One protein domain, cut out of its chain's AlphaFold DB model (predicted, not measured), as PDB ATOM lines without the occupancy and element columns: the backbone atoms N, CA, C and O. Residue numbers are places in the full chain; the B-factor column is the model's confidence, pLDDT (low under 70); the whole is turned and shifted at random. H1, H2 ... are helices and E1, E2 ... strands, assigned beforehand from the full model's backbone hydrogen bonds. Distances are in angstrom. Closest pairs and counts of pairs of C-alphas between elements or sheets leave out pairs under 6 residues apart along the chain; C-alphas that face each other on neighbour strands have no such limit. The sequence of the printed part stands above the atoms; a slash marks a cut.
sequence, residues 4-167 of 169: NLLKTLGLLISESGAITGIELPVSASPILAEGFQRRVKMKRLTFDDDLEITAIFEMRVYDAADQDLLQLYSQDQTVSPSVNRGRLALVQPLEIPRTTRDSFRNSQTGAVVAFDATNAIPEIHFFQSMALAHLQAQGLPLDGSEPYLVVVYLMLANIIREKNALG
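AT A GLANCE: This is residues 4 to 167 of the 169 residues of an uncharacterized protein of Larkinella punicea (UniProt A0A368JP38). A strongly twisted sheet of five strands, E1 to E5, makes the middle of the length, with the long helix H6 crossing one face slantwise. A helical hairpin, H2 and H3, extends the sheet at one end, and at the other end lies a small group of the hairpin E6 and E7 with H4. The printed part has 164 residues, with named elements in the order H1 E1 E2 E3 E4 H2 H3 E5 E6 E7 H4 H5 H6; the class is mixed, helices and strands. The large sheet has the order E1 - E2 - E3 - E4 - E5, all antiparallel. The whole is only just compact, close to loose, with a radius of gyration of the C-alphas of 18.2 A, and spans 57 by 39 by 32 A.

HOW THE PARTS SIT: H1, residues 4 to 8, is on the sheet of E1, residues 11 to 13, E2, 19 to 25, E3, 37 to 47, E4, 53 to 62, and E5, 94 to 99, at a height over the sheet of 7.0 A. E1 to E4 form a meander, each strand the antiparallel neighbour of the one before. N 12 and O 21 of E1 and E2 are within hydrogen-bond range at 2.9 A, as are N 24 and O 40 of E2 and E3 at 2.9 A, N 43 and O 56 of E3 and E4 at 2.8 A, and N 55 and O 98 of E4 and E5 at 2.8 A. H2, residues 69 to 75, only grazes the sheet with residues 69 to 72. It forms a helical hairpin with H3, residues 81 to 90: they touch at a shallow tilt of 23 degrees, opposite ways, the closest C-alphas being those of Leu 70 and Leu 88, 6.3 A apart. E6, residues 104 to 106, and E7, residues 120 to 122, are an antiparallel hairpin, with N 105 and O 121 within hydrogen-bond range at 2.9 A. H4, residues 123 to 129, only grazes the large sheet. H6, residues 148 to 165, is on the same face as H1, with a height over the sheet of 8.0 A; it lies over E3 and only just over E2, where 3 of its C-alphas fall. On the local plane it stands at 51 degrees to E3, slantwise to the strands; these are two layers, a helix on one face of a sheet. H5, residues 132 to 137, is close to H6 but not clearly touching, the closest C-alphas being those of Leu 135 and Met 155, 7.9 A apart. In H1, H2, H3, H4, H5 and H6 every O i to N i+4 pair is within hydrogen-bond range.

IN THESE COORDINATES: H1 begins at C-alpha 4, (133.802, 131.481, 157.210). From first to last C-alpha E2 measures 17.8 A, E3 30.5 A, E4 28.2 A, H3 14.6 A and E5 16.3 A. H6 measures 26.1 A and ends at C-alpha 165, (142.885, 122.813, 137.135).

THE WHOLE: The C-alphas farthest apart, those of Thr 78 and Thr 118, are 58.8 A apart. The printed part has no cut. The links E2 to E3 and E6 to E7 are long. Residues 77 to 83, of which 81 to 83 belong to H3, stand free. The mean pLDDT of the printed part is 88.2, and residues 28 to 33 are under 70.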
ATOM      1  N   ASN A   4     132.535 131.058 157.808       82.44
ATOM      2  CA  ASN A   4     133.802 131.481 157.210       82.44
ATOM      3  C   ASN A   4     134.413 130.356 156.372       82.44
ATOM      4  O   ASN A   4     134.873 130.608 155.264       82.44
ATOM      5  N   LEU A   5     134.338 129.111 156.849       84.12
ATOM      6  CA  LEU A   5     134.807 127.949 156.093       84.12
ATOM      7  C   LEU A   5     134.021 127.783 154.785       84.12
ATOM      8  O   LEU A   5     134.615 127.645 153.722       84.12
ATOM      9  N   LEU A   6     132.692 127.890 154.826       84.69
ATOM     10  CA  LEU A   6     131.874 127.806 153.612       84.69
ATOM     11  C   LEU A   6     132.187 128.916 152.601       84.69
ATOM     12  O   LEU A   6     132.265 128.642 151.404       84.69
ATOM     13  N   LYS A   7     132.434 130.144 153.071       86.31
ATOM     14  CA  LYS A   7     132.882 131.247 152.209       86.31
ATOM     15  C   LYS A   7     134.226 130.939 151.551       86.31
ATOM     16  O   LYS A   7     134.370 131.153 150.353       86.31
ATOM     17  N   THR A   8     135.184 130.360 152.283       85.88
ATOM     18  CA  THR A   8     136.466 129.924 151.684       85.88
ATOM     19  C   THR A   8     136.295 128.801 150.661       85.88
ATOM     20  O   THR A   8     137.098 128.670 149.740       85.88
ATOM     21  N   LEU A   9     135.216 128.024 150.774       87.12
ATOM     22  CA  LEU A   9     134.843 127.002 149.800       87.12
ATOM     23  C   LEU A   9     134.041 127.566 148.612       87.12
ATOM     24  O   LEU A   9     133.640 126.788 147.745       87.12
ATOM     25  N   GLY A  10     133.864 128.887 148.533       89.12
ATOM     26  CA  GLY A  10     133.232 129.579 147.411       89.12
ATOM     27  C   GLY A  10     131.725 129.762 147.533       89.12
ATOM     28  O   GLY A  10     131.097 130.142 146.552       89.12
ATOM     29  N   LEU A  11     131.117 129.481 148.692       91.00
ATOM     30  CA  LEU A  11     129.683 129.706 148.884       91.00
ATOM     31  C   LEU A  11     129.412 131.174 149.217       91.00
ATOM     32  O   LEU A  11     130.014 131.751 150.125       91.00
ATOM     33  N   LEU A  12     128.435 131.747 148.521       89.81
ATOM     34  CA  LEU A  12     127.891 133.060 148.829       89.81
ATOM     35  C   LEU A  12     126.812 132.911 149.897       89.81
ATOM     36  O   LEU A  12     125.878 132.123 149.744       89.81
ATOM     37  N   ILE A  13     126.952 133.663 150.987       88.50
ATOM     38  CA  ILE A  13     126.050 133.606 152.139       88.50
ATOM     39  C   ILE A  13     125.511 135.007 152.392       88.50
ATOM     40  O   ILE A  13     126.285 135.936 152.628       88.50
ATOM     41  N   SER A  14     124.191 135.138 152.340       88.38
ATOM     42  CA  SER A  14     123.474 136.372 152.664       88.38
ATOM     43  C   SER A  14     123.559 136.723 154.153       88.38
ATOM     44  O   SER A  14     123.952 135.908 154.989       88.38
ATOM     45  N   GLU A  15     123.125 137.934 154.500       85.44
ATOM     46  CA  GLU A  15     123.066 138.415 155.888       85.44
ATOM     47  C   GLU A  15     122.157 137.560 156.783       85.44
ATOM     48  O   GLU A  15     122.422 137.418 157.974       85.44
ATOM     49  N   SER A  16     121.125 136.928 156.212       86.00
ATOM     50  CA  SER A  16     120.238 136.003 156.931       86.00
ATOM     51  C   SER A  16     120.843 134.609 157.138       86.00
ATOM     52  O   SER A  16     120.207 133.745 157.739       86.00
ATOM     53  N   GLY A  17     122.055 134.361 156.630       80.75
ATOM     54  CA  GLY A  17     122.710 133.056 156.673       80.75
ATOM     55  C   GLY A  17     122.278 132.099 155.558       80.75
ATOM     56  O   GLY A  17     122.779 130.976 155.502       80.75
ATOM     57  N   ALA A  18     121.385 132.518 154.655       84.44
ATOM     58  CA  ALA A  18     120.985 131.704 153.511       84.44
ATOM     59  C   ALA A  18     122.085 131.673 152.441       84.44
ATOM     60  O   ALA A  18     122.689 132.709 152.143       84.44
ATOM     61  N   ILE A  19     122.307 130.500 151.839       86.19
ATOM     62  CA  ILE A  19     123.205 130.349 150.691       86.19
ATOM     63  C   ILE A  19     122.527 130.924 149.451       86.19
ATOM     64  O   ILE A  19     121.407 130.536 149.121       86.19
ATOM     65  N   THR A  20     123.206 131.836 148.766       87.62
ATOM     66  CA  THR A  20     122.675 132.539 147.589       87.62
ATOM     67  C   THR A  20     123.364 132.143 146.290       87.62
ATOM     68  O   THR A  20     122.937 132.567 145.220       87.62
ATOM     69  N   GLY A  21     124.418 131.329 146.358       88.62
ATOM     70  CA  GLY A  21     125.098 130.807 145.182       88.62
ATOM     71  C   GLY A  21     126.526 130.373 145.471       88.62
ATOM     72  O   GLY A  21     126.920 130.200 146.625       88.62
ATOM     73  N   ILE A  22     127.292 130.227 144.394       93.56
ATOM     74  CA  ILE A  22     128.728 129.980 144.439       93.56
ATOM     75  C   ILE A  22     129.455 130.990 143.563       93.56
ATOM     76  O   ILE A  22     128.980 131.320 142.475       93.56
ATOM     77  N   GLU A  23     130.605 131.443 144.039       93.81
ATOM     78  CA  GLU A  23     131.545 132.280 143.310       93.81
ATOM     79  C   GLU A  23     132.956 131.860 143.709       93.81
ATOM     80  O   GLU A  23     133.299 131.822 144.893       93.81
ATOM     81  N   LEU A  24     133.771 131.510 142.720       93.06
ATOM     82  CA  LEU A  24     135.146 131.090 142.941       93.06
ATOM     83  C   LEU A  24     136.096 131.861 142.032       93.06
ATOM     84  O   LEU A  24     135.793 132.053 140.850       93.06
ATOM     85  N   PRO A  25     137.269 132.260 142.547       90.12
ATOM     86  CA  PRO A  25     138.333 132.742 141.694       90.12
ATOM     87  C   PRO A  25     138.854 131.598 140.819       90.12
ATOM     88  O   PRO A  25     139.009 130.467 141.282       90.12
ATOM     89  N   VAL A  26     139.150 131.909 139.562       89.12
ATOM     90  CA  VAL A  26     139.830 130.996 138.636       89.12
ATOM     91  C   VAL A  26     141.153 131.604 138.191       89.12
ATOM     92  O   VAL A  26     141.395 132.800 138.377       89.12
ATOM     93  N   SER A  27     142.036 130.764 137.657       80.12
ATOM     94  CA  SER A  27     143.376 131.160 137.238       80.12
ATOM     95  C   SER A  27     143.299 132.344 136.271       80.12
ATOM     96  O   SER A  27     142.483 132.367 135.348       80.12
ATOM     97  N   ALA A  28     144.132 133.360 136.503       64.31
ATOM     98  CA  ALA A  28     144.161 134.537 135.649       64.31
ATOM     99  C   ALA A  28     144.648 134.148 134.245       64.31
ATOM    100  O   ALA A  28     145.676 133.490 134.089       64.31
ATOM    101  N   SER A  29     143.918 134.577 133.216       66.06
ATOM    102  CA  SER A  29     144.422 134.513 131.847       66.06
ATOM    103  C   SER A  29     145.524 135.564 131.681       66.06
ATOM    104  O   SER A  29     145.332 136.688 132.149       66.06
ATOM    105  N   PRO A  30     146.624 135.272 130.963       60.56
ATOM    106  CA  PRO A  30     147.674 136.257 130.675       60.56
ATOM    107  C   PRO A  30     147.173 137.475 129.877       60.56
ATOM    108  O   PRO A  30     147.896 138.451 129.720       60.56
ATOM    109  N   ILE A  31     145.941 137.418 129.363       64.44
ATOM    110  CA  ILE A  31     145.267 138.507 128.648       64.44
ATOM    111  C   ILE A  31     144.727 139.578 129.617       64.44
ATOM    112  O   ILE A  31     144.437 140.698 129.198       64.44
ATOM    113  N   LEU A  32     144.574 139.263 130.906       69.12
ATOM    114  CA  LEU A  32     144.096 140.227 131.894       69.12
ATOM    115  C   LEU A  32     145.227 141.162 132.324       69.12
ATOM    116  O   LEU A  32     146.332 140.717 132.633       69.12
ATOM    117  N   ALA A  33     144.928 142.460 132.365       69.00
ATOM    118  CA  ALA A  33     145.824 143.446 132.948       69.00
ATOM    119  C   ALA A  33     146.071 143.153 134.439       69.00
ATOM    120  O   ALA A  33     145.245 142.535 135.118       69.00
ATOM    121  N   GLU A  34     147.211 143.624 134.945       72.88
ATOM    122  CA  GLU A  34     147.570 143.515 136.358       72.88
ATOM    123  C   GLU A  34     146.456 144.096 137.250       72.88
ATOM    124  O   GLU A  34     145.939 145.183 136.991       72.88
ATOM    125  N   GLY A  35     146.061 143.347 138.284       79.00
ATOM    126  CA  GLY A  35     144.991 143.734 139.209       79.00
ATOM    127  C   GLY A  35     143.580 143.281 138.820       79.00
ATOM    128  O   GLY A  35     142.658 143.519 139.595       79.00
ATOM    129  N   PHE A  36     143.381 142.611 137.680       87.75
ATOM    130  CA  PHE A  36     142.091 142.005 137.327       87.75
ATOM    131  C   PHE A  36     142.058 140.505 137.608       87.75
ATOM    132  O   PHE A  36     143.027 139.780 137.380       87.75
ATOM    133  N   GLN A  37     140.902 140.024 138.056       89.38
ATOM    134  CA  GLN A  37     140.673 138.624 138.388       89.38
ATOM    135  C   GLN A  37     139.440 138.091 137.664       89.38
ATOM    136  O   GLN A  37     138.405 138.750 137.592       89.38
ATOM    137  N   ARG A  38     139.520 136.855 137.166       90.81
ATOM    138  CA  ARG A  38     138.336 136.112 136.729       90.81
ATOM    139  C   ARG A  38     137.707 135.397 137.908       90.81
ATOM    140  O   ARG A  38     138.388 134.712 138.673       90.81
ATOM    141  N   ARG A  39     136.390 135.514 138.007       92.38
ATOM    142  CA  ARG A  39     135.583 134.718 138.922       92.38
ATOM    143  C   ARG A  39     134.508 133.999 138.148       92.38
ATOM    144  O   ARG A  39     133.935 134.542 137.207       92.38
ATOM    145  N   VAL A  40     134.250 132.771 138.555       93.88
ATOM    146  CA  VAL A  40     133.211 131.936 137.981       93.88
ATOM    147  C   VAL A  40     132.107 131.804 139.006       93.88
ATOM    148  O   VAL A  40     132.351 131.411 140.147       93.88
ATOM    149  N   LYS A  41     130.887 132.123 138.583       93.44
ATOM    150  CA  LYS A  41     129.678 131.959 139.386       93.44
ATOM    151  C   LYS A  41     128.720 130.986 138.720       93.44
ATOM    152  O   LYS A  41     128.670 130.890 137.495       93.44
ATOM    153  N   MET A  42     127.925 130.278 139.512       92.81
ATOM    154  CA  MET A  42     126.826 129.490 138.956       92.81
ATOM    155  C   MET A  42     125.703 130.432 138.514       92.81
ATOM    156  O   MET A  42     125.166 131.186 139.322       92.81
ATOM    157  N   LYS A  43     125.332 130.362 137.236       93.62
ATOM    158  CA  LYS A  43     124.216 131.122 136.663       93.62
ATOM    159  C   LYS A  43     122.918 130.328 136.685       93.62
ATOM    160  O   LYS A  43     121.865 130.877 136.993       93.62
ATOM    161  N   ARG A  44     122.986 129.043 136.332       93.31
ATOM    162  CA  ARG A  44     121.812 128.172 136.225       93.31
ATOM    163  C   ARG A  44     122.183 126.723 136.510       93.31
ATOM    164  O   ARG A  44     123.268 126.291 136.140       93.31
ATOM    165  N   LEU A  45     121.257 125.989 137.114       91.81
ATOM    166  CA  LEU A  45     121.291 124.537 137.256       91.81
ATOM    167  C   LEU A  45     119.952 123.992 136.756       91.81
ATOM    168  O   LEU A  45     118.905 124.477 137.187       91.81
ATOM    169  N   THR A  46     119.981 123.029 135.845       93.94
ATOM    170  CA  THR A  46     118.792 122.338 135.336       93.94
ATOM    171  C   THR A  46     118.940 120.835 135.497       93.94
ATOM    172  O   THR A  46     120.050 120.307 135.448       93.94
ATOM    173  N   PHE A  47     117.799 120.180 135.696       92.19
ATOM    174  CA  PHE A  47     117.647 118.733 135.663       92.19
ATOM    175  C   PHE A  47     116.739 118.424 134.481       92.19
ATOM    176  O   PHE A  47     115.622 118.949 134.423       92.19
ATOM    177  N   ASP A  48     117.246 117.640 133.543       93.00
ATOM    178  CA  ASP A  48     116.501 117.234 132.358       93.00
ATOM    179  C   ASP A  48     115.566 116.051 132.699       93.00
ATOM    180  O   ASP A  48     115.533 115.555 133.832       93.00
ATOM    181  N   ASP A  49     114.742 115.623 131.745       92.88
ATOM    182  CA  ASP A  49     113.735 114.567 131.932       92.88
ATOM    183  C   ASP A  49     114.342 113.182 132.206       92.88
ATOM    184  O   ASP A  49     113.757 112.381 132.938       92.88
ATOM    185  N   ASP A  50     115.539 112.929 131.685       91.94
ATOM    186  CA  ASP A  50     116.368 111.758 131.979       91.94
ATOM    187  C   ASP A  50     117.251 111.925 133.228       91.94
ATOM    188  O   ASP A  50     118.108 111.085 133.504       91.94
ATOM    189  N   LEU A  51     116.991 112.968 134.026       90.81
ATOM    190  CA  LEU A  51     117.708 113.329 135.250       90.81
ATOM    191  C   LEU A  51     119.155 113.779 135.025       90.81
ATOM    192  O   LEU A  51     119.873 113.983 136.006       90.81
ATOM    193  N   GLU A  52     119.581 113.982 133.776       94.31
ATOM    194  CA  GLU A  52     120.872 114.597 133.490       94.31
ATOM    195  C   GLU A  52     120.925 116.014 134.071       94.31
ATOM    196  O   GLU A  52     119.950 116.771 134.067       94.31
ATOM    197  N   ILE A  53     122.087 116.375 134.605       92.81
ATOM    198  CA  ILE A  53     122.310 117.649 135.276       92.81
ATOM    199  C   ILE A  53     123.091 118.546 134.332       92.81
ATOM    200  O   ILE A  53     124.195 118.201 133.909       92.81
ATOM    201  N   THR A  54     122.563 119.740 134.073       94.19
ATOM    202  CA  THR A  54     123.277 120.776 133.328       94.19
ATOM    203  C   THR A  54     123.457 122.023 134.187       94.19
ATOM    204  O   THR A  54     122.501 122.699 134.568       94.19
ATOM    205  N   ALA A  55     124.711 122.360 134.479       93.06
ATOM    206  CA  ALA A  55     125.095 123.610 135.116       93.06
ATOM    207  C   ALA A  55     125.609 124.597 134.060       93.06
ATOM    208  O   ALA A  55     126.429 124.250 133.213       93.06
ATOM    209  N   ILE A  56     125.154 125.845 134.125       94.56
ATOM    210  CA  ILE A  56     125.759 126.956 133.392       94.56
ATOM    211  C   ILE A  56     126.512 127.807 134.391       94.56
ATOM    212  O   ILE A  56     125.924 128.386 135.312       94.56
ATOM    213  N   PHE A  57     127.815 127.901 134.172       94.12
ATOM    214  CA  PHE A  57     128.677 128.824 134.878       94.12
ATOM    215  C   PHE A  57     128.847 130.099 134.058       94.12
ATOM    216  O   PHE A  57     128.874 130.057 132.832       94.12
ATOM    217  N   GLU A  58     128.947 131.239 134.725       94.38
ATOM    218  CA  GLU A  58     129.242 132.522 134.100       94.38
ATOM    219  C   GLU A  58     130.576 133.025 134.636       94.38
ATOM    220  O   GLU A  58     130.742 133.203 135.845       94.38
ATOM    221  N   MET A  59     131.526 133.250 133.737       93.00
ATOM    222  CA  MET A  59     132.795 133.872 134.071       93.00
ATOM    223  C   MET A  59     132.674 135.391 133.960       93.00
ATOM    224  O   MET A  59     132.186 135.918 132.960       93.00
ATOM    225  N   ARG A  60     133.127 136.091 134.994       93.00
ATOM    226  CA  ARG A  60     133.070 137.547 135.148       93.00
ATOM    227  C   ARG A  60     134.456 138.073 135.504       93.00
ATOM    228  O   ARG A  60     135.274 137.336 136.058       93.00
ATOM    229  N   VAL A  61     134.717 139.336 135.186       92.44
ATOM    230  CA  VAL A  61     135.990 139.998 135.498       92.44
ATOM    231  C   VAL A  61     135.762 140.997 136.622       92.44
ATOM    232  O   VAL A  61     134.864 141.831 136.534       92.44
ATOM    233  N   TYR A  62     136.584 140.894 137.658       92.56
ATOM    234  CA  TYR A  62     136.584 141.768 138.820       92.56
ATOM    235  C   TYR A  62     137.881 142.567 138.860       92.56
ATOM    236  O   TYR A  62     138.925 142.079 138.414       92.56
ATOM    237  N   ASP A  63     137.816 143.786 139.381       91.38
ATOM    238  CA  ASP A  63     139.005 144.586 139.661       91.38
ATOM    239  C   ASP A  63     139.613 144.288 141.041       91.38
ATOM    240  O   ASP A  63     139.112 143.469 141.813       91.38
ATOM    241  N   ALA A  64     140.715 144.972 141.358       87.75
ATOM    242  CA  ALA A  64     141.414 144.846 142.635       87.75
ATOM    243  C   ALA A  64     140.595 145.350 143.840       87.75
ATOM    244  O   ALA A  64     140.996 145.125 144.981       87.75
ATOM    245  N   ALA A  65     139.481 146.047 143.598       90.31
ATOM    246  CA  ALA A  65     138.537 146.504 144.611       90.31
ATOM    247  C   ALA A  65     137.303 145.586 144.714       90.31
ATOM    248  O   ALA A  65     136.305 145.975 145.321       90.31
ATOM    249  N   ASP A  66     137.368 144.381 144.135       88.62
ATOM    250  CA  ASP A  66     136.297 143.383 144.101       88.62
ATOM    251  C   ASP A  66     135.010 143.855 143.394       88.62
ATOM    252  O   ASP A  66     133.918 143.355 143.679       88.62
ATOM    253  N   GLN A  67     135.108 144.782 142.436       91.94
ATOM    254  CA  GLN A  67     133.956 145.240 141.653       91.94
ATOM    255  C   GLN A  67     133.804 144.452 140.349       91.94
ATOM    256  O   GLN A  67     134.761 144.317 139.589       91.94
ATOM    257  N   ASP A  68     132.584 143.984 140.049       93.06
ATOM    258  CA  ASP A  68     132.240 143.402 138.741       93.06
ATOM    259  C   ASP A  68     132.365 144.484 137.655       93.06
ATOM    260  O   ASP A  68     131.551 145.412 137.571       93.06
ATOM    261  N   LEU A  69     133.383 144.351 136.801       93.31
ATOM    262  CA  LEU A  69     133.698 145.340 135.775       93.31
ATOM    263  C   LEU A  69     132.599 145.473 134.720       93.31
ATOM    264  O   LEU A  69     132.415 146.563 134.179       93.31
ATOM    265  N   LEU A  70     131.839 144.409 134.430       94.44
ATOM    266  CA  LEU A  70     130.709 144.525 133.510       94.44
ATOM    267  C   LEU A  70     129.655 145.459 134.099       94.44
ATOM    268  O   LEU A  70     129.154 146.342 133.401       94.44
ATOM    269  N   GLN A  71     129.322 145.269 135.377       93.88
ATOM    270  CA  GLN A  71     128.350 146.115 136.061       93.88
ATOM    271  C   GLN A  71     128.849 147.560 136.121       93.88
ATOM    272  O   GLN A  71     128.114 148.463 135.715       93.88
ATOM    273  N   LEU A  72     130.101 147.762 136.535       93.62
ATOM    274  CA  LEU A  72     130.728 149.079 136.618       93.62
ATOM    275  C   LEU A  72     130.676 149.815 135.270       93.62
ATOM    276  O   LEU A  72     130.162 150.929 135.189       93.62
ATOM    277  N   TYR A  73     131.137 149.181 134.189       94.31
ATOM    278  CA  TYR A  73     131.169 149.803 132.862       94.31
ATOM    279  C   TYR A  73     129.771 150.012 132.276       94.31
ATOM    280  O   TYR A  73     129.527 151.008 131.599       94.31
ATOM    281  N   SER A  74     128.816 149.121 132.560       92.56
ATOM    282  CA  SER A  74     127.432 149.282 132.089       92.56
ATOM    283  C   SER A  74     126.727 150.508 132.685       92.56
ATOM    284  O   SER A  74     125.788 151.027 132.084       92.56
ATOM    285  N   GLN A  75     127.193 150.977 133.846       93.06
ATOM    286  CA  GLN A  75     126.636 152.114 134.581       93.06
ATOM    287  C   GLN A  75     127.484 153.390 134.431       93.06
ATOM    288  O   GLN A  75     127.032 154.468 134.816       93.06
ATOM    289  N   ASP A  76     128.684 153.296 133.843       92.00
ATOM    290  CA  ASP A  76     129.591 154.425 133.634       92.00
ATOM    291  C   ASP A  76     129.115 155.323 132.478       92.00
ATOM    292  O   ASP A  76     129.271 155.014 131.293       92.00
ATOM    293  N   GLN A  77     128.540 156.469 132.841       92.38
ATOM    294  CA  GLN A  77     128.102 157.512 131.908       92.38
ATOM    295  C   GLN A  77     129.150 158.620 131.716       92.38
ATOM    296  O   GLN A  77     128.904 159.580 130.988       92.38
ATOM    297  N   THR A  78     130.310 158.522 132.375       95.19
ATOM    298  CA  THR A  78     131.341 159.574 132.356       95.19
ATOM    299  C   THR A  78     132.234 159.509 131.118       95.19
ATOM    300  O   THR A  78     132.903 160.485 130.778       95.19
ATOM    301  N   VAL A  79     132.234 158.374 130.415       93.00
ATOM    302  CA  VAL A  79     133.033 158.137 129.209       93.00
ATOM    303  C   VAL A  79     132.191 158.163 127.937       93.00
ATOM    304  O   VAL A  79     130.980 157.951 127.947       93.00
ATOM    305  N   SER A  80     132.847 158.391 126.796       95.38
ATOM    306  CA  SER A  80     132.153 158.379 125.510       95.38
ATOM    307  C   SER A  80     131.606 156.978 125.170       95.38
ATOM    308  O   SER A  80     132.239 155.964 125.491       95.38
ATOM    309  N   PRO A  81     130.473 156.876 124.444       92.62
ATOM    310  CA  PRO A  81     129.875 155.582 124.099       92.62
ATOM    311  C   PRO A  81     130.791 154.651 123.289       92.62
ATOM    312  O   PRO A  81     130.659 153.429 123.351       92.62
ATOM    313  N   SER A  82     131.719 155.196 122.497       92.81
ATOM    314  CA  SER A  82     132.704 154.392 121.762       92.81
ATOM    315  C   SER A  82     133.718 153.741 122.700       92.81
ATOM    316  O   SER A  82     133.976 152.546 122.567       92.81
ATOM    317  N   VAL A  83     134.235 154.493 123.675       93.00
ATOM    318  CA  VAL A  83     135.167 153.981 124.686       93.00
ATOM    319  C   VAL A  83     134.475 152.946 125.569       93.00
ATOM    320  O   VAL A  83     135.038 151.876 125.799       93.00
ATOM    321  N   ASN A  84     133.236 153.212 125.998       93.06
ATOM    322  CA  ASN A  84     132.517 152.273 126.856       93.06
ATOM    323  C   ASN A  84     132.245 150.933 126.154       93.06
ATOM    324  O   ASN A  84     132.439 149.874 126.741       93.06
ATOM    325  N   ARG A  85     131.889 150.955 124.860       91.94
ATOM    326  CA  ARG A  85     131.736 149.721 124.067       91.94
ATOM    327  C   ARG A  85     133.021 148.897 124.007       91.94
ATOM    328  O   ARG A  85     132.951 147.679 124.134       91.94
ATOM    329  N   GLY A  86     134.177 149.544 123.842       90.81
ATOM    330  CA  GLY A  86     135.473 148.860 123.852       90.81
ATOM    331  C   GLY A  86     135.760 148.181 125.192       90.81
ATOM    332  O   GLY A  86     136.139 147.015 125.219       90.81
ATOM    333  N   ARG A  87     135.502 148.876 126.307       91.62
ATOM    334  CA  ARG A  87     135.641 148.311 127.659       91.62
ATOM    335  C   ARG A  87     134.697 147.131 127.886       91.62
ATOM    336  O   ARG A  87     135.138 146.069 128.312       91.62
ATOM    337  N   LEU A  88     133.419 147.293 127.544       92.56
ATOM    338  CA  LEU A  88     132.401 146.251 127.682       92.56
ATOM    339  C   LEU A  88     132.722 145.007 126.855       92.56
ATOM    340  O   LEU A  88     132.414 143.911 127.306       92.56
ATOM    341  N   ALA A  89     133.340 145.154 125.679       90.06
ATOM    342  CA  ALA A  89     133.756 144.022 124.852       90.06
ATOM    343  C   ALA A  89     134.820 143.144 125.537       90.06
ATOM    344  O   ALA A  89     134.813 141.932 125.353       90.06
ATOM    345  N   LEU A  90     135.701 143.736 126.352       86.44
ATOM    346  CA  LEU A  90     136.770 143.016 127.060       86.44
ATOM    347  C   LEU A  90     136.275 142.243 128.287       86.44
ATOM    348  O   LEU A  90     136.918 141.285 128.707       86.44
ATOM    349  N   VAL A  91     135.151 142.667 128.866       90.62
ATOM    350  CA  VAL A  91     134.590 142.092 130.101       90.62
ATOM    351  C   VAL A  91     133.256 141.389 129.866       90.62
ATOM    352  O   VAL A  91     132.516 141.139 130.818       90.62
ATOM    353  N   GLN A  92     132.924 141.082 128.605       90.69
ATOM    354  CA  GLN A  92     131.726 140.305 128.302       90.69
ATOM    355  C   GLN A  92     131.773 138.966 129.043       90.69
ATOM    356  O   GLN A  92     132.795 138.275 128.984       90.69
ATOM    357  N   PRO A  93     130.681 138.579 129.722       91.44
ATOM    358  CA  PRO A  93     130.627 137.295 130.388       91.44
ATOM    359  C   PRO A  93     130.748 136.151 129.396       91.44
ATOM    360  O   PRO A  93     130.135 136.177 128.328       91.44
ATOM    361  N   LEU A  94     131.477 135.118 129.797       91.19
ATOM    362  CA  LEU A  94     131.485 133.848 129.088       91.19
ATOM    363  C   LEU A  94     130.600 132.860 129.843       91.19
ATOM    364  O   LEU A  94     130.830 132.595 131.025       91.19
ATOM    365  N   GLU A  95     129.596 132.322 129.160       93.75
ATOM    366  CA  GLU A  95     128.808 131.206 129.673       93.75
ATOM    367  C   GLU A  95     129.485 129.887 129.325       93.75
ATOM    368  O   GLU A  95     129.858 129.640 128.178       93.75
ATOM    369  N   ILE A  96     129.644 129.039 130.333       91.56
ATOM    370  CA  ILE A  96     130.397 127.796 130.246       91.56
ATOM    371  C   ILE A  96     129.470 126.684 130.729       91.56
ATOM    372  O   ILE A  96     129.274 126.527 131.940       91.56
ATOM    373  N   PRO A  97     128.840 125.948 129.800       92.44
ATOM    374  CA  PRO A  97     127.970 124.846 130.158       92.44
ATOM    375  C   PRO A  97     128.790 123.638 130.623       92.44
ATOM    376  O   PRO A  97     129.877 123.354 130.115       92.44
ATOM    377  N   ARG A  98     128.234 122.888 131.572       91.50
ATOM    378  CA  ARG A  98     128.705 121.569 131.984       91.50
ATOM    379  C   ARG A  98     127.499 120.666 132.178       91.50
ATOM    380  O   ARG A  98     126.659 120.951 133.023       91.50
ATOM    381  N   THR A  99     127.434 119.591 131.407       93.12
ATOM    382  CA  THR A  99     126.381 118.576 131.502       93.12
ATOM    383  C   THR A  99     126.976 117.243 131.910       93.12
ATOM    384  O   THR A  99     128.085 116.945 131.475       93.12
ATOM    385  N   THR A 100     126.279 116.471 132.737       93.94
ATOM    386  CA  THR A 100     126.675 115.105 133.115       93.94
ATOM    387  C   THR A 100     126.556 114.106 131.966       93.94
ATOM    388  O   THR A 100     127.201 113.056 132.009       93.94
ATOM    389  N   ARG A 101     125.809 114.462 130.913       94.81
ATOM    390  CA  ARG A 101     125.638 113.639 129.719       94.81
ATOM    391  C   ARG A 101     126.987 113.370 129.058       94.81
ATOM    392  O   ARG A 101     127.804 114.278 128.910       94.81
ATOM    393  N   ASP A 102     127.204 112.113 128.678       94.00
ATOM    394  CA  ASP A 102     128.444 111.619 128.061       94.00
ATOM    395  C   ASP A 102     129.719 111.894 128.887       94.00
ATOM    396  O   ASP A 102     130.837 111.841 128.370       94.00
ATOM    397  N   SER A 103     129.571 112.161 130.190       93.50
ATOM    398  CA  SER A 103     130.680 112.346 131.120       93.50
ATOM    399  C   SER A 103     130.811 111.157 132.063       93.50
ATOM    400  O   SER A 103     129.823 110.539 132.465       93.50
ATOM    401  N   PHE A 104     132.050 110.833 132.433       94.25
ATOM    402  CA  PHE A 104     132.375 109.657 133.231       94.25
ATOM    403  C   PHE A 104     133.274 110.026 134.408       94.25
ATOM    404  O   PHE A 104     134.171 110.869 134.302       94.25
ATOM    405  N   ARG A 105     133.039 109.367 135.543       91.50
ATOM    406  CA  ARG A 105     133.855 109.485 136.754       91.50
ATOM    407  C   ARG A 105     134.375 108.126 137.188       91.50
ATOM    408  O   ARG A 105     133.722 107.103 136.995       91.50
ATOM    409  N   ASN A 106     135.547 108.114 137.806       90.81
ATOM    410  CA  ASN A 106     136.046 106.936 138.497       90.81
ATOM    411  C   ASN A 106     135.187 106.692 139.745       90.81
ATOM    412  O   ASN A 106     135.076 107.571 140.599       90.81
ATOM    413  N   SER A 107     134.599 105.504 139.876       87.81
ATOM    414  CA  SER A 107     133.658 105.191 140.960       87.81
ATOM    415  C   SER A 107     134.256 105.241 142.369       87.81
ATOM    416  O   SER A 107     133.511 105.368 143.336       87.81
ATOM    417  N   GLN A 108     135.583 105.158 142.508       83.88
ATOM    418  CA  GLN A 108     136.266 105.161 143.805       83.88
ATOM    419  C   GLN A 108     136.801 106.543 144.172       83.88
ATOM    420  O   GLN A 108     136.663 106.978 145.312       83.88
ATOM    421  N   THR A 109     137.434 107.231 143.220       80.75
ATOM    422  CA  THR A 109     138.088 108.524 143.479       80.75
ATOM    423  C   THR A 109     137.193 109.717 143.169       80.75
ATOM    424  O   THR A 109     137.460 110.823 143.629       80.75
ATOM    425  N   GLY A 110     136.148 109.519 142.363       81.94
ATOM    426  CA  GLY A 110     135.297 110.584 141.846       81.94
ATOM    427  C   GLY A 110     135.958 111.460 140.782       81.94
ATOM    428  O   GLY A 110     135.320 112.399 140.320       81.94
ATOM    429  N   ALA A 111     137.198 111.180 140.368       84.62
ATOM    430  CA  ALA A 111     137.878 111.955 139.333       84.62
ATOM    431  C   ALA A 111     137.192 111.793 137.968       84.62
ATOM    432  O   ALA A 111     136.717 110.703 137.645       84.62
ATOM    433  N   VAL A 112     137.179 112.854 137.158       87.44
ATOM    434  CA  VAL A 112     136.733 112.789 135.757       87.44
ATOM    435  C   VAL A 112     137.704 111.913 134.962       87.44
ATOM    436  O   VAL A 112     138.919 112.077 135.066       87.44
ATOM    437  N   VAL A 113     137.172 110.971 134.185       91.81
ATOM    438  CA  VAL A 113     137.956 110.001 133.405       91.81
ATOM    439  C   VAL A 113     137.340 109.781 132.024       91.81
ATOM    440  O   VAL A 113     136.188 110.137 131.783       91.81
ATOM    441  N   ALA A 114     138.106 109.185 131.110       94.50
ATOM    442  CA  ALA A 114     137.574 108.704 129.837       94.50
ATOM    443  C   ALA A 114     136.582 107.544 130.050       94.50
ATOM    444  O   ALA A 114     136.656 106.832 131.055       94.50
ATOM    445  N   PHE A 115     135.669 107.342 129.095       96.06
ATOM    446  CA  PHE A 115     134.599 106.338 129.189       96.06
ATOM    447  C   PHE A 115     135.111 104.891 129.309       96.06
ATOM    448  O   PHE A 115     134.410 104.030 129.832       96.06
ATOM    449  N   ASP A 116     136.323 104.625 128.821       94.94
ATOM    450  CA  ASP A 116     136.975 103.315 128.785       94.94
ATOM    451  C   ASP A 116     137.982 103.104 129.929       94.94
ATOM    452  O   ASP A 116     138.610 102.047 130.022       94.94
ATOM    453  N   ALA A 117     138.134 104.082 130.829       95.94
ATOM    454  CA  ALA A 117     139.023 103.959 131.972       95.94
ATOM    455  C   ALA A 117     138.528 102.896 132.971       95.94
ATOM    456  O   ALA A 117     137.330 102.693 133.181       95.94
ATOM    457  N   THR A 118     139.461 102.243 133.669       94.31
ATOM    458  CA  THR A 118     139.122 101.310 134.753       94.31
ATOM    459  C   THR A 118     138.269 102.007 135.819       94.31
ATOM    460  O   THR A 118     138.625 103.088 136.294       94.31
ATOM    461  N   ASN A 119     137.172 101.361 136.233       92.06
ATOM    462  CA  ASN A 119     136.176 101.890 137.174       92.06
ATOM    463  C   ASN A 119     135.409 103.135 136.680       92.06
ATOM    464  O   ASN A 119     134.818 103.835 137.503       92.06
ATOM    465  N   ALA A 120     135.403 103.422 135.374       95.81
ATOM    466  CA  ALA A 120     134.561 104.472 134.812       95.81
ATOM    467  C   ALA A 120     133.073 104.125 134.980       95.81
ATOM    468  O   ALA A 120     132.615 103.049 134.593       95.81
ATOM    469  N   ILE A 121     132.316 105.056 135.554       95.19
ATOM    470  CA  ILE A 121     130.854 105.031 135.608       95.19
ATOM    471  C   ILE A 121     130.304 106.350 135.053       95.19
ATOM    472  O   ILE A 121     130.991 107.371 135.162       95.19
ATOM    473  N   PRO A 122     129.085 106.364 134.478       95.75
ATOM    474  CA  PRO A 122     128.431 107.606 134.081       95.75
ATOM    475  C   PRO A 122     128.390 108.598 135.245       95.75
ATOM    476  O   PRO A 122     128.092 108.226 136.384       95.75
ATOM    477  N   GLU A 123     128.690 109.862 134.973       92.62
ATOM    478  CA  GLU A 123     128.776 110.886 136.009       92.62
ATOM    479  C   GLU A 123     127.439 111.090 136.729       92.62
ATOM    480  O   GLU A 123     127.421 111.276 137.947       92.62
ATOM    481  N   ILE A 124     126.317 110.975 136.012       92.81
ATOM    482  CA  ILE A 124     124.995 111.030 136.633       92.81
ATOM    483  C   ILE A 124     124.813 109.921 137.680       92.81
ATOM    484  O   ILE A 124     124.356 110.190 138.790       92.81
ATOM    485  N   HIS A 125     125.261 108.695 137.392       92.62
ATOM    486  CA  HIS A 125     125.213 107.594 138.357       92.62
ATOM    487  C   HIS A 125     126.124 107.861 139.554       92.62
ATOM    488  O   HIS A 125     125.736 107.596 140.694       92.62
ATOM    489  N   PHE A 126     127.315 108.423 139.318       89.69
ATOM    490  CA  PHE A 126     128.199 108.843 140.402       89.69
ATOM    491  C   PHE A 126     127.472 109.820 141.336       89.69
ATOM    492  O   PHE A 126     127.386 109.554 142.532       89.69
ATOM    493  N   PHE A 127     126.861 110.883 140.803       87.25
ATOM    494  CA  PHE A 127     126.139 111.857 141.623       87.25
ATOM    495  C   PHE A 127     124.886 111.291 142.306       87.25
ATOM    496  O   PHE A 127     124.607 111.655 143.446       87.25
ATOM    497  N   GLN A 128     124.160 110.370 141.672       86.75
ATOM    498  CA  GLN A 128     123.005 109.702 142.286       86.75
ATOM    499  C   GLN A 128     123.400 108.753 143.431       86.75
ATOM    500  O   GLN A 128     122.637 108.578 144.379       86.75
ATOM    501  N   SER A 129     124.591 108.151 143.362       85.19
ATOM    502  CA  SER A 129     125.132 107.240 144.386       85.19
ATOM    503  C   SER A 129     125.951 107.930 145.482       85.19
ATOM    504  O   SER A 129     126.391 107.298 146.446       85.19
ATOM    505  N   MET A 130     126.193 109.226 145.325       80.88
ATOM    506  CA  MET A 130     127.108 109.979 146.162       80.88
ATOM    507  C   MET A 130     126.582 110.080 147.593       80.88
ATOM    508  O   MET A 130     125.481 110.547 147.875       80.88
ATOM    509  N   ALA A 131     127.445 109.675 148.509       77.00
ATOM    510  CA  ALA A 131     127.223 109.732 149.947       77.00
ATOM    511  C   ALA A 131     128.218 110.693 150.604       77.00
ATOM    512  O   ALA A 131     129.261 111.001 150.024       77.00
ATOM    513  N   LEU A 132     127.942 111.087 151.850       79.25
ATOM    514  CA  LEU A 132     128.809 111.951 152.662       79.25
ATOM    515  C   LEU A 132     130.290 111.527 152.622       79.25
ATOM    516  O   LEU A 132     131.163 112.369 152.436       79.25
ATOM    517  N   ALA A 133     130.563 110.222 152.711       75.00
ATOM    518  CA  ALA A 133     131.921 109.681 152.669       75.00
ATOM    519  C   ALA A 133     132.682 110.040 151.376       75.00
ATOM    520  O   ALA A 133     133.881 110.298 151.421       75.00
ATOM    521  N   HIS A 134     131.996 110.114 150.230       75.69
ATOM    522  CA  HIS A 134     132.612 110.492 148.954       75.69
ATOM    523  C   HIS A 134     133.006 111.972 148.943       75.69
ATOM    524  O   HIS A 134     134.078 112.331 148.467       75.69
ATOM    525  N   LEU A 135     132.165 112.833 149.516       78.44
ATOM    526  CA  LEU A 135     132.438 114.266 149.628       78.44
ATOM    527  C   LEU A 135     133.591 114.540 150.603       78.44
ATOM    528  O   LEU A 135     134.468 115.353 150.314       78.44
ATOM    529  N   GLN A 136     133.638 113.814 151.722       81.19
ATOM    530  CA  GLN A 136     134.765 113.851 152.658       81.19
ATOM    531  C   GLN A 136     136.065 113.359 152.005       81.19
ATOM    532  O   GLN A 136     137.115 113.966 152.205       81.19
ATOM    533  N   ALA A 137     136.004 112.310 151.176       76.12
ATOM    534  CA  ALA A 137     137.155 111.822 150.413       76.12
ATOM    535  C   ALA A 137     137.673 112.848 149.386       76.12
ATOM    536  O   ALA A 137     138.866 112.874 149.095       76.12
ATOM    537  N   GLN A 138     136.808 113.745 148.900       74.50
ATOM    538  CA  GLN A 138     137.190 114.910 148.087       74.50
ATOM    539  C   GLN A 138     137.764 116.074 148.920       74.50
ATOM    540  O   GLN A 138     137.998 117.160 148.392       74.50
ATOM    541  N   GLY A 139     137.984 115.877 150.223       78.56
ATOM    542  CA  GLY A 139     138.543 116.882 151.124       78.56
ATOM    543  C   GLY A 139     137.531 117.914 151.619       78.56
ATOM    544  O   GLY A 139     137.938 118.930 152.185       78.56
ATOM    545  N   LEU A 140     136.225 117.689 151.424       81.25
ATOM    546  CA  LEU A 140     135.208 118.583 151.969       81.25
ATOM    547  C   LEU A 140     135.044 118.323 153.478       81.25
ATOM    548  O   LEU A 140     134.812 117.180 153.878       81.25
ATOM    549  N   PRO A 141     135.136 119.360 154.329       82.38
ATOM    550  CA  PRO A 141     135.070 119.233 155.783       82.38
ATOM    551  C   PRO A 141     133.614 119.102 156.255       82.38
ATOM    552  O   PRO A 141     133.109 119.970 156.964       82.38
ATOM    553  N   LEU A 142     132.935 118.050 155.797       83.44
ATOM    554  CA  LEU A 142     131.534 117.778 156.100       83.44
ATOM    555  C   LEU A 142     131.408 116.803 157.269       83.44
ATOM    556  O   LEU A 142     132.194 115.861 157.363       83.44
ATOM    557  N   ASP A 143     130.405 116.986 158.121       86.75
ATOM    558  CA  ASP A 143     130.101 116.091 159.248       86.75
ATOM    559  C   ASP A 143     128.712 115.434 159.160       86.75
ATOM    560  O   ASP A 143     128.373 114.587 159.989       86.75
ATOM    561  N   GLY A 144     127.933 115.766 158.126       82.75
ATOM    562  CA  GLY A 144     126.592 115.234 157.889       82.75
ATOM    563  C   GLY A 144     125.474 116.077 158.502       82.75
ATOM    564  O   GLY A 144     124.305 115.738 158.326       82.75
ATOM    565  N   SER A 145     125.803 117.171 159.197       85.38
ATOM    566  CA  SER A 145     124.823 118.146 159.690       85.38
ATOM    567  C   SER A 145     124.452 119.210 158.650       85.38
ATOM    568  O   SER A 145     123.589 120.057 158.905       85.38
ATOM    569  N   GLU A 146     125.098 119.203 157.482       84.62
ATOM    570  CA  GLU A 146     124.920 120.241 156.478       84.62
ATOM    571  C   GLU A 146     123.553 120.159 155.782       84.62
ATOM    572  O   GLU A 146     123.087 119.078 155.415       84.62
ATOM    573  N   PRO A 147     122.916 121.312 155.507       83.69
ATOM    574  CA  PRO A 147     121.748 121.353 154.644       83.69
ATOM    575  C   PRO A 147     122.058 120.779 153.258       83.69
ATOM    576  O   PRO A 147     123.101 121.073 152.674       83.69
ATOM    577  N   TYR A 148     121.105 120.052 152.676       81.50
ATOM    578  CA  TYR A 148     121.260 119.417 151.360       81.50
ATOM    579  C   TYR A 148     121.769 120.375 150.265       81.50
ATOM    580  O   TYR A 148     122.672 120.036 149.506       81.50
ATOM    581  N   LEU A 149     121.254 121.609 150.216       81.50
ATOM    582  CA  LEU A 149     121.700 122.595 149.224       81.50
ATOM    583  C   LEU A 149     123.170 123.001 149.396       81.50
ATOM    584  O   LEU A 149     123.838 123.247 148.398       81.50
ATOM    585  N   VAL A 150     123.700 123.032 150.625       84.94
ATOM    586  CA  VAL A 150     125.129 123.307 150.865       84.94
ATOM    587  C   VAL A 150     125.980 122.239 150.191       84.94
ATOM    588  O   VAL A 150     126.952 122.571 149.517       84.94
ATOM    589  N   VAL A 151     125.579 120.973 150.313       85.25
ATOM    590  CA  VAL A 151     126.259 119.847 149.667       85.25
ATOM    591  C   VAL A 151     126.256 120.005 148.145       85.25
ATOM    592  O   VAL A 151     127.319 119.950 147.530       85.25
ATOM    593  N   VAL A 152     125.094 120.292 147.548       84.75
ATOM    594  CA  VAL A 152     124.973 120.520 146.095       84.75
ATOM    595  C   VAL A 152     125.887 121.660 145.634       84.75
ATOM    596  O   VAL A 152     126.631 121.510 144.665       84.75
ATOM    597  N   TYR A 153     125.896 122.790 146.344       88.12
ATOM    598  CA  TYR A 153     126.758 123.923 145.999       88.12
ATOM    599  C   TYR A 153     128.248 123.600 146.124       88.12
ATOM    600  O   TYR A 153     129.031 124.023 145.275       88.12
ATOM    601  N   LEU A 154     128.651 122.827 147.131       87.94
ATOM    602  CA  LEU A 154     130.044 122.407 147.288       87.94
ATOM    603  C   LEU A 154     130.505 121.476 146.166       87.94
ATOM    604  O   LEU A 154     131.640 121.595 145.706       87.94
ATOM    605  N   MET A 155     129.632 120.600 145.671       86.44
ATOM    606  CA  MET A 155     129.953 119.792 144.496       86.44
ATOM    607  C   MET A 155     130.128 120.650 143.244       86.44
ATOM    608  O   MET A 155     131.087 120.467 142.499       86.44
ATOM    609  N   LEU A 156     129.230 121.612 143.016       89.44
ATOM    610  CA  LEU A 156     129.345 122.538 141.888       89.44
ATOM    611  C   LEU A 156     130.621 123.389 141.994       89.44
ATOM    612  O   LEU A 156     131.291 123.633 140.993       89.44
ATOM    613  N   ALA A 157     131.005 123.784 143.210       90.06
ATOM    614  CA  ALA A 157     132.278 124.436 143.483       90.06
ATOM    615  C   ALA A 157     133.477 123.530 143.140       90.06
ATOM    616  O   ALA A 157     134.449 124.006 142.553       90.06
ATOM    617  N   ASN A 158     133.410 122.225 143.433       87.31
ATOM    618  CA  ASN A 158     134.435 121.266 143.009       87.31
ATOM    619  C   ASN A 158     134.525 121.152 141.484       87.31
ATOM    620  O   ASN A 158     135.634 121.170 140.963       87.31
ATOM    621  N   ILE A 159     133.402 121.155 140.763       87.44
ATOM    622  CA  ILE A 159     133.406 121.175 139.290       87.44
ATOM    623  C   ILE A 159     134.145 122.413 138.756       87.44
ATOM    624  O   ILE A 159     134.937 122.302 137.822       87.44
ATOM    625  N   ILE A 160     133.947 123.592 139.361       90.56
ATOM    626  CA  ILE A 160     134.708 124.799 138.992       90.56
ATOM    627  C   ILE A 160     136.206 124.607 139.293       90.56
ATOM    628  O   ILE A 160     137.055 124.956 138.479       90.56
ATOM    629  N   ARG A 161     136.583 124.021 140.432       88.81
ATOM    630  CA  ARG A 161     138.005 123.763 140.733       88.81
ATOM    631  C   ARG A 161     138.637 122.782 139.745       88.81
ATOM    632  O   ARG A 161     139.739 123.046 139.272       88.81
ATOM    633  N   GLU A 162     137.938 121.697 139.418       86.50
ATOM    634  CA  GLU A 162     138.367 120.681 138.449       86.50
ATOM    635  C   GLU A 162     138.609 121.312 137.076       86.50
ATOM    636  O   GLU A 162     139.712 121.232 136.540       86.50
ATOM    637  N   LYS A 163     137.615 122.029 136.540       86.62
ATOM    638  CA  LYS A 163     137.732 122.712 135.244       86.62
ATOM    639  C   LYS A 163     138.842 123.769 135.238       86.62
ATOM    640  O   LYS A 163     139.546 123.908 134.243       86.62
ATOM    641  N   ASN A 164     139.050 124.481 136.350       88.88
ATOM    642  CA  ASN A 164     140.155 125.433 136.476       88.88
ATOM    643  C   ASN A 164     141.524 124.744 136.468       88.88
ATOM    644  O   ASN A 164     142.445 125.228 135.815       88.88
ATOM    645  N   ALA A 165     141.658 123.606 137.152       86.00
ATOM    646  CA  ALA A 165     142.885 122.813 137.135       86.00
ATOM    647  C   ALA A 165     143.201 122.251 135.737       86.00
ATOM    648  O   ALA A 165     144.370 122.100 135.389       86.00
ATOM    649  N   LEU A 166     142.168 121.988 134.929       83.25
ATOM    650  CA  LEU A 166     142.284 121.549 133.535       83.25
ATOM    651  C   LEU A 166     142.509 122.699 132.534       83.25
ATOM    652  O   LEU A 166     142.755 122.437 131.360       83.25
ATOM    653  N   GLY A 167     142.441 123.964 132.969       81.62
ATOM    654  CA  GLY A 167     142.578 125.126 132.084       81.62
ATOM    655  C   GLY A 167     141.377 125.350 131.157       81.62
ATOM    656  O   GLY A 167     141.523 125.938 130.092       81.62
TER     657      GLY A 167